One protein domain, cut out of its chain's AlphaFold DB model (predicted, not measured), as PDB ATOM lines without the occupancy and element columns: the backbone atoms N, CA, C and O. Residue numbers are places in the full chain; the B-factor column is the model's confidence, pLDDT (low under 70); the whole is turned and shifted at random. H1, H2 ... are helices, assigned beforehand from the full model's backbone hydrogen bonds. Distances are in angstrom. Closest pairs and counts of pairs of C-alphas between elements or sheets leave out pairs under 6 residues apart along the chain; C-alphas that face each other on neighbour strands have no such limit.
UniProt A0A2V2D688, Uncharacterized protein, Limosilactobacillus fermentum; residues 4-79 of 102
ATOM      1  N   LEU A   4     -39.620  33.206 -17.119       94.31
ATOM      2  CA  LEU A   4     -40.251  34.519 -16.949       94.31
ATOM      3  C   LEU A   4     -39.316  35.655 -17.363       94.31
ATOM      4  O   LEU A   4     -39.743  36.594 -18.039       94.31
ATOM      5  N   LYS A   5     -38.039  35.559 -16.991       94.44
ATOM      6  CA  LYS A   5     -37.041  36.592 -17.274       94.44
ATOM      7  C   LYS A   5     -36.718  36.659 -18.758       94.44
ATOM      8  O   LYS A   5     -36.719  37.738 -19.337       94.44
ATOM      9  N   GLU A   6     -36.493  35.509 -19.375       95.31
ATOM     10  CA  GLU A   6     -36.141  35.384 -20.787       95.31
ATOM     11  C   GLU A   6     -37.307  35.754 -21.700       95.31
ATOM     12  O   GLU A   6     -37.118  36.463 -22.686       95.31
ATOM     13  N   ARG A   7     -38.521  35.296 -21.376       96.06
ATOM     14  CA  ARG A   7     -39.689  35.515 -22.233       96.06
ATOM     15  C   ARG A   7     -40.360  36.863 -22.010       96.06
ATOM     16  O   ARG A   7     -40.840  37.458 -22.971       96.06
ATOM     17  N   HIS A   8     -40.440  37.310 -20.758       94.88
ATOM     18  CA  HIS A   8     -41.290  38.440 -20.363       94.88
ATOM     19  C   HIS A   8     -40.528  39.565 -19.657       94.88
ATOM     20  O   HIS A   8     -41.128  40.589 -19.346       94.88
ATOM     21  N   GLY A   9     -39.227  39.404 -19.383       95.31
ATOM     22  CA  GLY A   9     -38.448  40.391 -18.628       95.31
ATOM     23  C   GLY A   9     -38.855  40.504 -17.154       95.31
ATOM     24  O   GLY A   9     -38.568  41.517 -16.523       95.31
ATOM     25  N   ILE A  10     -39.537  39.491 -16.608       93.81
ATOM     26  CA  ILE A  10     -40.036  39.469 -15.226       93.81
ATOM     27  C   ILE A  10     -39.124  38.593 -14.366       93.81
ATOM     28  O   ILE A  10     -38.774  37.483 -14.758       93.81
ATOM     29  N   GLU A  11     -38.784  39.063 -13.168       90.12
ATOM     30  CA  GLU A  11     -38.019  38.296 -12.184       90.12
ATOM     31  C   GLU A  11     -38.841  38.100 -10.907       90.12
ATOM     32  O   GLU A  11     -39.327  39.063 -10.311       90.12
ATOM     33  N   VAL A  12     -39.004  36.841 -10.492       85.38
ATOM     34  CA  VAL A  12     -39.642  36.486  -9.220       85.38
ATOM     35  C   VAL A  12     -38.577  36.556  -8.139       85.38
ATOM     36  O   VAL A  12     -37.601  35.809  -8.166       85.38
ATOM     37  N   LEU A  13     -38.759  37.467  -7.187       84.75
ATOM     38  CA  LEU A  13     -37.841  37.577  -6.063       84.75
ATOM     39  C   LEU A  13     -38.038  36.402  -5.093       84.75
ATOM     40  O   LEU A  13     -39.174  35.958  -4.902       84.75
ATOM     41  N   PRO A  14     -36.966  35.926  -4.436       77.69
ATOM     42  CA  PRO A  14     -37.077  34.875  -3.437       77.69
ATOM     43  C   PRO A  14     -38.050  35.280  -2.333       77.69
ATOM     44  O   PRO A  14     -37.911  36.345  -1.721       77.69
ATOM     45  N   ALA A  15     -39.021  34.417  -2.058       76.75
ATOM     46  CA  ALA A  15     -39.917  34.616  -0.937       76.75
ATOM     47  C   ALA A  15     -39.154  34.450   0.385       76.75
ATOM     48  O   ALA A  15     -38.330  33.547   0.539       76.75
ATOM     49  N   LYS A  16     -39.432  35.332   1.348       80.94
ATOM     50  CA  LYS A  16     -38.969  35.193   2.731       80.94
ATOM     51  C   LYS A  16     -40.158  34.803   3.584       80.94
ATOM     52  O   LYS A  16     -41.111  35.572   3.689       80.94
ATOM     53  N   PHE A  17     -40.090  33.621   4.174       78.19
ATOM     54  CA  PHE A  17     -41.135  33.119   5.047       78.19
ATOM     55  C   PHE A  17     -40.662  33.088   6.493       78.19
ATOM     56  O   PHE A  17     -39.476  32.907   6.765       78.19
ATOM     57  N   GLU A  18     -41.613  33.265   7.405       75.81
ATOM     58  CA  GLU A  18     -41.451  32.894   8.808       75.81
ATOM     59  C   GLU A  18     -41.282  31.372   8.933       75.81
ATOM     60  O   GLU A  18     -41.736  30.612   8.067       75.81
ATOM     61  N   ASP A  19     -40.655  30.934  10.023       82.00
ATOM     62  CA  ASP A  19     -40.392  29.520  10.280       82.00
ATOM     63  C   ASP A  19     -41.692  28.690  10.274       82.00
ATOM     64  O   ASP A  19     -42.710  29.069  10.854       82.00
ATOM     65  N   GLY A  20     -41.650  27.535   9.604       83.88
ATOM     66  CA  GLY A  20     -42.746  26.558   9.561       83.88
ATOM     67  C   GLY A  20     -43.685  26.652   8.353       83.88
ATOM     68  O   GLY A  20     -44.501  25.751   8.162       83.88
ATOM     69  N   ARG A  21     -43.576  27.682   7.505       90.56
ATOM     70  CA  ARG A  21     -44.285  27.714   6.212       90.56
ATOM     71  C   ARG A  21     -43.568  26.853   5.179       90.56
ATOM     72  O   ARG A  21     -42.341  26.760   5.174       90.56
ATOM     73  N   CYS A  22     -44.330  26.282   4.254       91.50
ATOM     74  CA  CYS A  22     -43.757  25.564   3.126       91.50
ATOM     75  C   CYS A  22     -42.899  26.510   2.262       91.50
ATOM     76  O   CYS A  22     -43.392  27.562   1.848       91.50
ATOM     77  N   PRO A  23     -41.646  26.152   1.923       88.69
ATOM     78  CA  PRO A  23     -40.763  27.012   1.135       88.69
ATOM     79  C   PRO A  23     -41.182  27.137  -0.338       88.69
ATOM     80  O   PRO A  23     -40.672  28.003  -1.043       88.69
ATOM     81  N   ILE A  24     -42.094  26.280  -0.808       90.19
ATOM     82  CA  ILE A  24     -42.536  26.226  -2.208       90.19
ATOM     83  C   ILE A  24     -43.797  27.068  -2.427       90.19
ATOM     84  O   ILE A  24     -43.877  27.829  -3.389       90.19
ATOM     85  N   CYS A  25     -44.779  26.960  -1.532       93.19
ATOM     86  CA  CYS A  25     -46.069  27.640  -1.665       93.19
ATOM     87  C   CYS A  25     -46.340  28.677  -0.561       93.19
ATOM     88  O   CYS A  25     -47.308  29.425  -0.655       93.19
ATOM     89  N   GLY A  26     -45.511  28.783   0.479       91.12
ATOM     90  CA  GLY A  26     -45.634  29.820   1.511       91.12
ATOM     91  C   GLY A  26     -46.814  29.665   2.476       91.12
ATOM     92  O   GLY A  26     -47.044  30.548   3.312       91.12
ATOM     93  N   VAL A  27     -47.562  28.564   2.385       91.69
ATOM     94  CA  VAL A  27     -48.666  28.228   3.296       91.69
ATOM     95  C   VAL A  27     -48.243  27.149   4.298       91.69
ATOM     96  O   VAL A  27     -47.237  26.463   4.106       91.69
ATOM     97  N   PHE A  28     -48.988  27.019   5.395       93.25
ATOM     98  CA  PHE A  28     -48.752  25.988   6.406       93.25
ATOM     99  C   PHE A  28     -49.449  24.686   6.006       93.25
ATOM    100  O   PHE A  28     -50.674  24.658   5.899       93.25
ATOM    101  N   HIS A  29     -48.680  23.617   5.810       92.44
ATOM    102  CA  HIS A  29     -49.197  22.266   5.596       92.44
ATOM    103  C   HIS A  29     -48.147  21.211   5.982       92.44
ATOM    104  O   HIS A  29     -46.955  21.511   6.035       92.44
ATOM    105  N   ASP A  30     -48.594  19.983   6.257       93.88
ATOM    106  CA  ASP A  30     -47.706  18.823   6.415       93.88
ATOM    107  C   ASP A  30     -47.068  18.462   5.063       93.88
ATOM    108  O   ASP A  30     -47.712  18.584   4.021       93.88
ATOM    109  N   GLU A  31     -45.820  17.995   5.066       92.56
ATOM    110  CA  GLU A  31     -45.064  17.641   3.852       92.56
ATOM    111  C   GLU A  31     -45.709  16.526   3.015       92.56
ATOM    112  O   GLU A  31     -45.395  16.374   1.836       92.56
ATOM    113  N   ARG A  32     -46.612  15.737   3.609       94.44
ATOM    114  CA  ARG A  32     -47.366  14.688   2.911       94.44
ATOM    115  C   ARG A  32     -48.582  15.230   2.167       94.44
ATOM    116  O   ARG A  32     -49.162  14.497   1.373       94.44
ATOM    117  N   LEU A  33     -48.992  16.467   2.451       95.88
ATOM    118  CA  LEU A  33     -50.107  17.152   1.801       95.88
ATOM    119  C   LEU A  33     -49.607  17.949   0.590       95.88
ATOM    120  O   LEU A  33     -48.469  18.420   0.615       95.88
ATOM    121  N   PRO A  34     -50.444  18.129  -0.446       97.06
ATOM    122  CA  PRO A  34     -50.043  18.844  -1.647       97.06
ATOM    123  C   PRO A  34     -49.666  20.292  -1.367       97.06
ATOM    124  O   PRO A  34     -50.137  20.912  -0.408       97.06
ATOM    125  N   HIS A  35     -48.880  20.859  -2.277       96.19
ATOM    126  CA  HIS A  35     -48.732  22.304  -2.335       96.19
ATOM    127  C   HIS A  35     -50.071  22.976  -2.641       96.19
ATOM    128  O   HIS A  35     -50.925  22.435  -3.344       96.19
ATOM    129  N   ASP A  36     -50.236  24.203  -2.156       95.56
ATOM    130  CA  ASP A  36     -51.345  25.043  -2.580       95.56
ATOM    131  C   ASP A  36     -51.125  25.485  -4.034       95.56
ATOM    132  O   ASP A  36     -50.283  26.346  -4.313       95.56
ATOM    133  N   ARG A  37     -51.896  24.891  -4.956       96.19
ATOM    134  CA  ARG A  37     -51.901  25.234  -6.387       96.19
ATOM    135  C   ARG A  37     -52.182  26.722  -6.627       96.19
ATOM    136  O   ARG A  37     -51.760  27.269  -7.645       96.19
ATOM    137  N   ASP A  38     -52.904  27.369  -5.717       94.00
ATOM    138  CA  ASP A  38     -53.307  28.772  -5.817       94.00
ATOM    139  C   ASP A  38     -52.388  29.763  -5.135       94.00
ATOM    140  O   ASP A  38     -52.548  30.974  -5.307       94.00
ATOM    141  N   SER A  39     -51.356  29.278  -4.453       94.56
ATOM    142  CA  SER A  39     -50.290  30.155  -4.011       94.56
ATOM    143  C   SER A  39     -49.617  30.810  -5.214       94.56
ATOM    144  O   SER A  39     -49.037  30.137  -6.068       94.56
ATOM    145  N   LEU A  40     -49.612  32.145  -5.240       92.81
ATOM    146  CA  LEU A  40     -48.904  32.919  -6.263       92.81
ATOM    147  C   LEU A  40     -47.422  32.534  -6.329       92.81
ATOM    148  O   LEU A  40     -46.846  32.448  -7.409       92.81
ATOM    149  N   ILE A  41     -46.798  32.261  -5.187       92.56
ATOM    150  CA  ILE A  41     -45.377  31.904  -5.147       92.56
ATOM    151  C   ILE A  41     -45.163  30.561  -5.839       92.56
ATOM    152  O   ILE A  41     -44.252  30.443  -6.659       92.56
ATOM    153  N   TYR A  42     -46.041  29.589  -5.585       94.69
ATOM    154  CA  TYR A  42     -45.990  28.303  -6.268       94.69
ATOM    155  C   TYR A  42     -46.260  28.452  -7.769       94.69
ATOM    156  O   TYR A  42     -45.460  27.990  -8.578       94.69
ATOM    157  N   GLN A  43     -47.323  29.165  -8.152       96.12
ATOM    158  CA  GLN A  43     -47.697  29.389  -9.551       96.12
ATOM    159  C   GLN A  43     -46.566  30.007 -10.371       96.12
ATOM    160  O   GLN A  43     -46.227  29.498 -11.438       96.12
ATOM    161  N   TYR A  44     -45.961  31.085  -9.872       94.31
ATOM    162  CA  TYR A  44     -44.911  31.793 -10.595       94.31
ATOM    163  C   TYR A  44     -43.576  31.047 -10.569       94.31
ATOM    164  O   TYR A  44     -42.881  31.039 -11.582       94.31
ATOM    165  N   SER A  45     -43.238  30.366  -9.470       92.50
ATOM    166  CA  SER A  45     -42.033  29.524  -9.424       92.50
ATOM    167  C   SER A  45     -42.150  28.339 -10.383       92.50
ATOM    168  O   SER A  45     -41.207  28.032 -11.111       92.50
ATOM    169  N   PHE A  46     -43.327  27.709 -10.443       95.31
ATOM    170  CA  PHE A  46     -43.611  26.628 -11.381       95.31
ATOM    171  C   PHE A  46     -43.586  27.130 -12.829       95.31
ATOM    172  O   PHE A  46     -42.937  26.527 -13.682       95.31
ATOM    173  N   TYR A  47     -44.226  28.266 -13.117       96.12
ATOM    174  CA  TYR A  47     -44.215  28.856 -14.456       96.12
ATOM    175  C   TYR A  47     -42.799  29.228 -14.908       96.12
ATOM    176  O   TYR A  47     -42.431  28.979 -16.053       96.12
ATOM    177  N   ASP A  48     -41.971  29.773 -14.018       94.62
ATOM    178  CA  ASP A  48     -40.583  30.103 -14.337       94.62
ATOM    179  C   ASP A  48     -39.707  28.865 -14.614       94.62
ATOM    180  O   ASP A  48     -38.721  28.939 -15.356       94.62
ATOM    181  N   ALA A  49     -40.068  27.719 -14.030       93.62
ATOM    182  CA  ALA A  49     -39.393  26.444 -14.241       93.62
ATOM    183  C   ALA A  49     -39.902  25.677 -15.476       93.62
ATOM    184  O   ALA A  49     -39.106  25.011 -16.136       93.62
ATOM    185  N   HIS A  50     -41.196  25.767 -15.797       95.19
ATOM    186  CA  HIS A  50     -41.859  24.883 -16.767       95.19
ATOM    187  C   HIS A  50     -42.510  25.599 -17.957       95.19
ATOM    188  O   HIS A  50     -42.951  24.943 -18.899       95.19
ATOM    189  N   GLY A  51     -42.619  26.926 -17.928       95.56
ATOM    190  CA  GLY A  51     -43.239  27.729 -18.986       95.56
ATOM    191  C   GLY A  51     -44.757  27.578 -19.125       95.56
ATOM    192  O   GLY A  51     -45.331  28.048 -20.110       95.56
ATOM    193  N   ARG A  52     -45.414  26.943 -18.147       95.88
ATOM    194  CA  ARG A  52     -46.871  26.773 -18.047       95.88
ATOM    195  C   ARG A  52     -47.332  26.927 -16.601       95.88
ATOM    196  O   ARG A  52     -46.539  26.756 -15.680       95.88
ATOM    197  N   TRP A  53     -48.615  27.204 -16.403       95.88
ATOM    198  CA  TRP A  53     -49.206  27.220 -15.064       95.88
ATOM    199  C   TRP A  53     -49.323  25.795 -14.489       95.88
ATOM    200  O   TRP A  53     -49.499  24.844 -15.266       95.88
ATOM    201  N   PRO A  54     -49.197  25.623 -13.158       96.88
ATOM    202  CA  PRO A  54     -49.354  24.322 -12.520       96.88
ATOM    203  C   PRO A  54     -50.819  23.873 -12.514       96.88
ATOM    204  O   PRO A  54     -51.741  24.674 -12.361       96.88
ATOM    205  N   SER A  55     -51.021  22.566 -12.631       95.94
ATOM    206  CA  SER A  55     -52.292  21.892 -12.370       95.94
ATOM    207  C   SER A  55     -52.366  21.410 -10.916       95.94
ATOM    208  O   SER A  55     -51.365  21.376 -10.200       95.94
ATOM    209  N   TRP A  56     -53.548  20.970 -10.477       96.50
ATOM    210  CA  TRP A  56     -53.672  20.253  -9.202       96.50
ATOM    211  C   TRP A  56     -52.886  18.933  -9.193       96.50
ATOM    212  O   TRP A  56     -52.378  18.543  -8.147       96.50
ATOM    213  N   SER A  57     -52.719  18.283 -10.352       96.38
ATOM    214  CA  SER A  57     -51.870  17.091 -10.487       96.38
ATOM    215  C   SER A  57     -50.398  17.410 -10.192       96.38
ATOM    216  O   SER A  57     -49.754  16.700  -9.425       96.38
ATOM    217  N   ASP A  58     -49.887  18.540 -10.697       97.12
ATOM    218  CA  ASP A  58     -48.521  18.996 -10.400       97.12
ATOM    219  C   ASP A  58     -48.336  19.317  -8.908       97.12
ATOM    220  O   ASP A  58     -47.314  18.969  -8.316       97.12
ATOM    221  N   ALA A  59     -49.341  19.942  -8.286       97.25
ATOM    222  CA  ALA A  59     -49.325  20.288  -6.864       97.25
ATOM    223  C   ALA A  59     -49.312  19.051  -5.949       97.25
ATOM    224  O   ALA A  59     -48.768  19.098  -4.846       97.25
ATOM    225  N   MET A  60     -49.887  17.944  -6.424       97.19
ATOM    226  CA  MET A  60     -49.963  16.656  -5.738       97.19
ATOM    227  C   MET A  60     -48.845  15.677  -6.127       97.19
ATOM    228  O   MET A  60     -48.819  14.565  -5.605       97.19
ATOM    229  N   ALA A  61     -47.918  16.045  -7.018       96.25
ATOM    230  CA  ALA A  61     -46.981  15.094  -7.626       96.25
ATOM    231  C   ALA A  61     -46.072  14.365  -6.616       96.25
ATOM    232  O   ALA A  61     -45.635  13.247  -6.878       96.25
ATOM    233  N   HIS A  62     -45.794  14.983  -5.463       94.56
ATOM    234  CA  HIS A  62     -44.992  14.383  -4.389       94.56
ATOM    235  C   HIS A  62     -45.824  13.580  -3.372       94.56
ATOM    236  O   HIS A  62     -45.261  12.941  -2.482       94.56
ATOM    237  N   CYS A  63     -47.154  13.635  -3.458       97.12
ATOM    238  CA  CYS A  63     -48.052  12.984  -2.513       97.12
ATOM    239  C   CYS A  63     -48.121  11.474  -2.766       97.12
ATOM    240  O   CYS A  63     -48.025  11.011  -3.902       97.12
ATOM    241  N   MET A  64     -48.381  10.704  -1.709       97.56
ATOM    242  CA  MET A  64     -48.719   9.282  -1.842       97.56
ATOM    243  C   MET A  64     -50.039   9.111  -2.600       97.56
ATOM    244  O   MET A  64     -50.925   9.957  -2.477       97.56
ATOM    245  N   GLU A  65     -50.209   7.995  -3.313       96.94
ATOM    246  CA  GLU A  65     -51.419   7.713  -4.106       96.94
ATOM    247  C   GLU A  65     -52.716   7.846  -3.293       96.94
ATOM    248  O   GLU A  65     -53.694   8.407  -3.781       96.94
ATOM    249  N   GLU A  66     -52.711   7.407  -2.029       97.69
ATOM    250  CA  GLU A  66     -53.851   7.563  -1.119       97.69
ATOM    251  C   GLU A  66     -54.216   9.039  -0.907       97.69
ATOM    252  O   GLU A  66     -55.375   9.426  -1.060       97.69
ATOM    253  N   VAL A  67     -53.223   9.886  -0.624       97.62
ATOM    254  CA  VAL A  67     -53.424  11.329  -0.437       97.62
ATOM    255  C   VAL A  67     -53.900  11.975  -1.736       97.62
ATOM    256  O   VAL A  67     -54.824  12.785  -1.705       97.62
ATOM    257  N   GLN A  68     -53.324  11.593  -2.881       97.56
ATOM    258  CA  GLN A  68     -53.786  12.073  -4.185       97.56
ATOM    259  C   GLN A  68     -55.257  11.707  -4.419       97.56
ATOM    260  O   GLN A  68     -56.035  12.549  -4.858       97.56
ATOM    261  N   GLY A  69     -55.659  10.474  -4.094       97.19
ATOM    262  CA  GLY A  69     -57.038  10.009  -4.228       97.19
ATOM    263  C   GLY A  69     -58.019  10.805  -3.367       97.19
ATOM    264  O   GLY A  69     -59.057  11.242  -3.865       97.19
ATOM    265  N   LEU A  70     -57.666  11.055  -2.102       97.38
ATOM    266  CA  LEU A  70     -58.481  11.858  -1.185       97.38
ATOM    267  C   LEU A  70     -58.644  13.299  -1.682       97.38
ATOM    268  O   LEU A  70     -59.758  13.819  -1.713       97.38
ATOM    269  N   TRP A  71     -57.557  13.932  -2.125       97.06
ATOM    270  CA  TRP A  71     -57.609  15.297  -2.647       97.06
ATOM    271  C   TRP A  71     -58.370  15.397  -3.963       97.06
ATOM    272  O   TRP A  71     -59.168  16.314  -4.123       97.06
ATOM    273  N   LYS A  72     -58.192  14.452  -4.889       96.94
ATOM    274  CA  LYS A  72     -58.980  14.403  -6.128       96.94
ATOM    275  C   LYS A  72     -60.475  14.277  -5.839       96.94
ATOM    276  O   LYS A  72     -61.269  14.951  -6.489       96.94
ATOM    277  N   ALA A  73     -60.856  13.449  -4.865       96.56
ATOM    278  CA  ALA A  73     -62.248  13.314  -4.451       96.56
ATOM    279  C   ALA A  73     -62.800  14.631  -3.883       96.56
ATOM    280  O   ALA A  73     -63.877  15.064  -4.288       96.56
ATOM    281  N   GLU A  74     -62.047  15.303  -3.010       96.12
ATOM    282  CA  GLU A  74     -62.496  16.560  -2.405       96.12
ATOM    283  C   GLU A  74     -62.541  17.720  -3.405       96.12
ATOM    284  O   GLU A  74     -63.513  18.471  -3.451       96.12
ATOM    285  N   LEU A  75     -61.544  17.823  -4.285       95.69
ATOM    286  CA  LEU A  75     -61.545  18.779  -5.391       95.69
ATOM    287  C   LEU A  75     -62.759  18.560  -6.299       95.69
ATOM    288  O   LEU A  75     -63.447  19.519  -6.654       95.69
ATOM    289  N   LYS A  76     -63.090  17.302  -6.603       95.75
ATOM    290  CA  LYS A  76     -64.279  16.965  -7.386       95.75
ATOM    291  C   LYS A  76     -65.572  17.367  -6.673       95.75
ATOM    292  O   LYS A  76     -66.473  17.884  -7.334       95.75
ATOM    293  N   ASN A  77     -65.655  17.212  -5.349       96.50
ATOM    294  CA  ASN A  77     -66.815  17.645  -4.557       96.50
ATOM    295  C   ASN A  77     -67.082  19.153  -4.677       96.50
ATOM    296  O   ASN A  77     -68.239  19.572  -4.651       96.50
ATOM    297  N   ILE A  78     -66.034  19.963  -4.856       95.38
ATOM    298  CA  ILE A  78     -66.143  21.417  -5.057       95.38
ATOM    299  C   ILE A  78     -66.146  21.834  -6.538       95.38
ATOM    300  O   ILE A  78     -66.023  23.018  -6.849       95.38
ATOM    301  N   GLY A  79     -66.310  20.880  -7.460       94.38
ATOM    302  CA  GLY A  79     -66.442  21.140  -8.897       94.38
ATOM    303  C   GLY A  79     -65.121  21.302  -9.653       94.38
ATOM    304  O   GLY A  79     -65.121  21.795 -10.779       94.38
TER     305      GLY A  79
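Overview. This is residues 4 to 79 of the 102 residues of an uncharacterized protein of Limosilactobacillus fermentum (UniProt A0A2V2D688). The longest helix, H4, stands crosswise at one end of a row of four helices; going from it along the longest axis you pass the very short H3, then H2, and reach the short H1 at the other end. A wide loop, residues 9 to 39, leaves H1, swings out to one side of this row round residue 20 and folds back to where H2 begins, and the helices themselves have few contacts with one another. The printed part has 76 residues with four named helices, in the order H1, H2, H3, H4, and no named strand; the class is all helix, though the helices hold 33 of the 76 residues, under half. It is only just compact, close to loose, with a radius of gyration of the C-alphas of 13.6 A and spans of 39 by 29 by 20 A.

Along the chain. Find C-alpha 65 at (-51.419, 7.713, -4.106); from there H4, residues 65 to 77, runs 18.3 A to C-alpha 77 at (-66.815, 17.645, -4.557). Before it in the chain look for H3, residues 56 to 59, which measures 4.9 A from first to last C-alpha. H2, residues 40 to 50, covers 15.0 A and begins at C-alpha 40, printed at (-48.904, 32.919, -6.263). H1, residues 4 to 8, is 5.3 A long and begins at C-alpha 4, at (-40.251, 34.519, -16.949).

Arrangement. Start again at H4: H3 and H4 are near each other, with 8 pairs of C-alphas within 10 A, the closest at 8.3 A. H4 is apart from H2, with no C-alpha of the one within 8 A of the other. Move on to H2, and you will find that H2 and H3 are apart by the same test. At the far end H1 and H2 only just touch, with 3 pairs of C-alphas within 8 A; their closest C-alphas are those of Leu 4 and Asp 48, 5.1 A apart, and their centres are 12.3 A apart. H1 is apart from both H3 and H4. In the backbones of H1, H2 and H4 every O i to N i+4 pair is within hydrogen-bond range; H3 is too short for such a pair, but its one O i to N i+3 pair is within range.

Size, cuts and confidence. Look for the two C-alphas farthest apart at Gly 9 and Glu 66, 40.3 A from each other; the first and last printed C-alphas, Leu 4 and Gly 79, are 30.5 A apart. The link from H1 to H2 is long, with 31 residues, while those from H2 to H3 and from H3 to H4 are tight, with 5 residues each. The printed part has no cut. The mean pLDDT of the printed part is 93.3, and no printed residue is under 70.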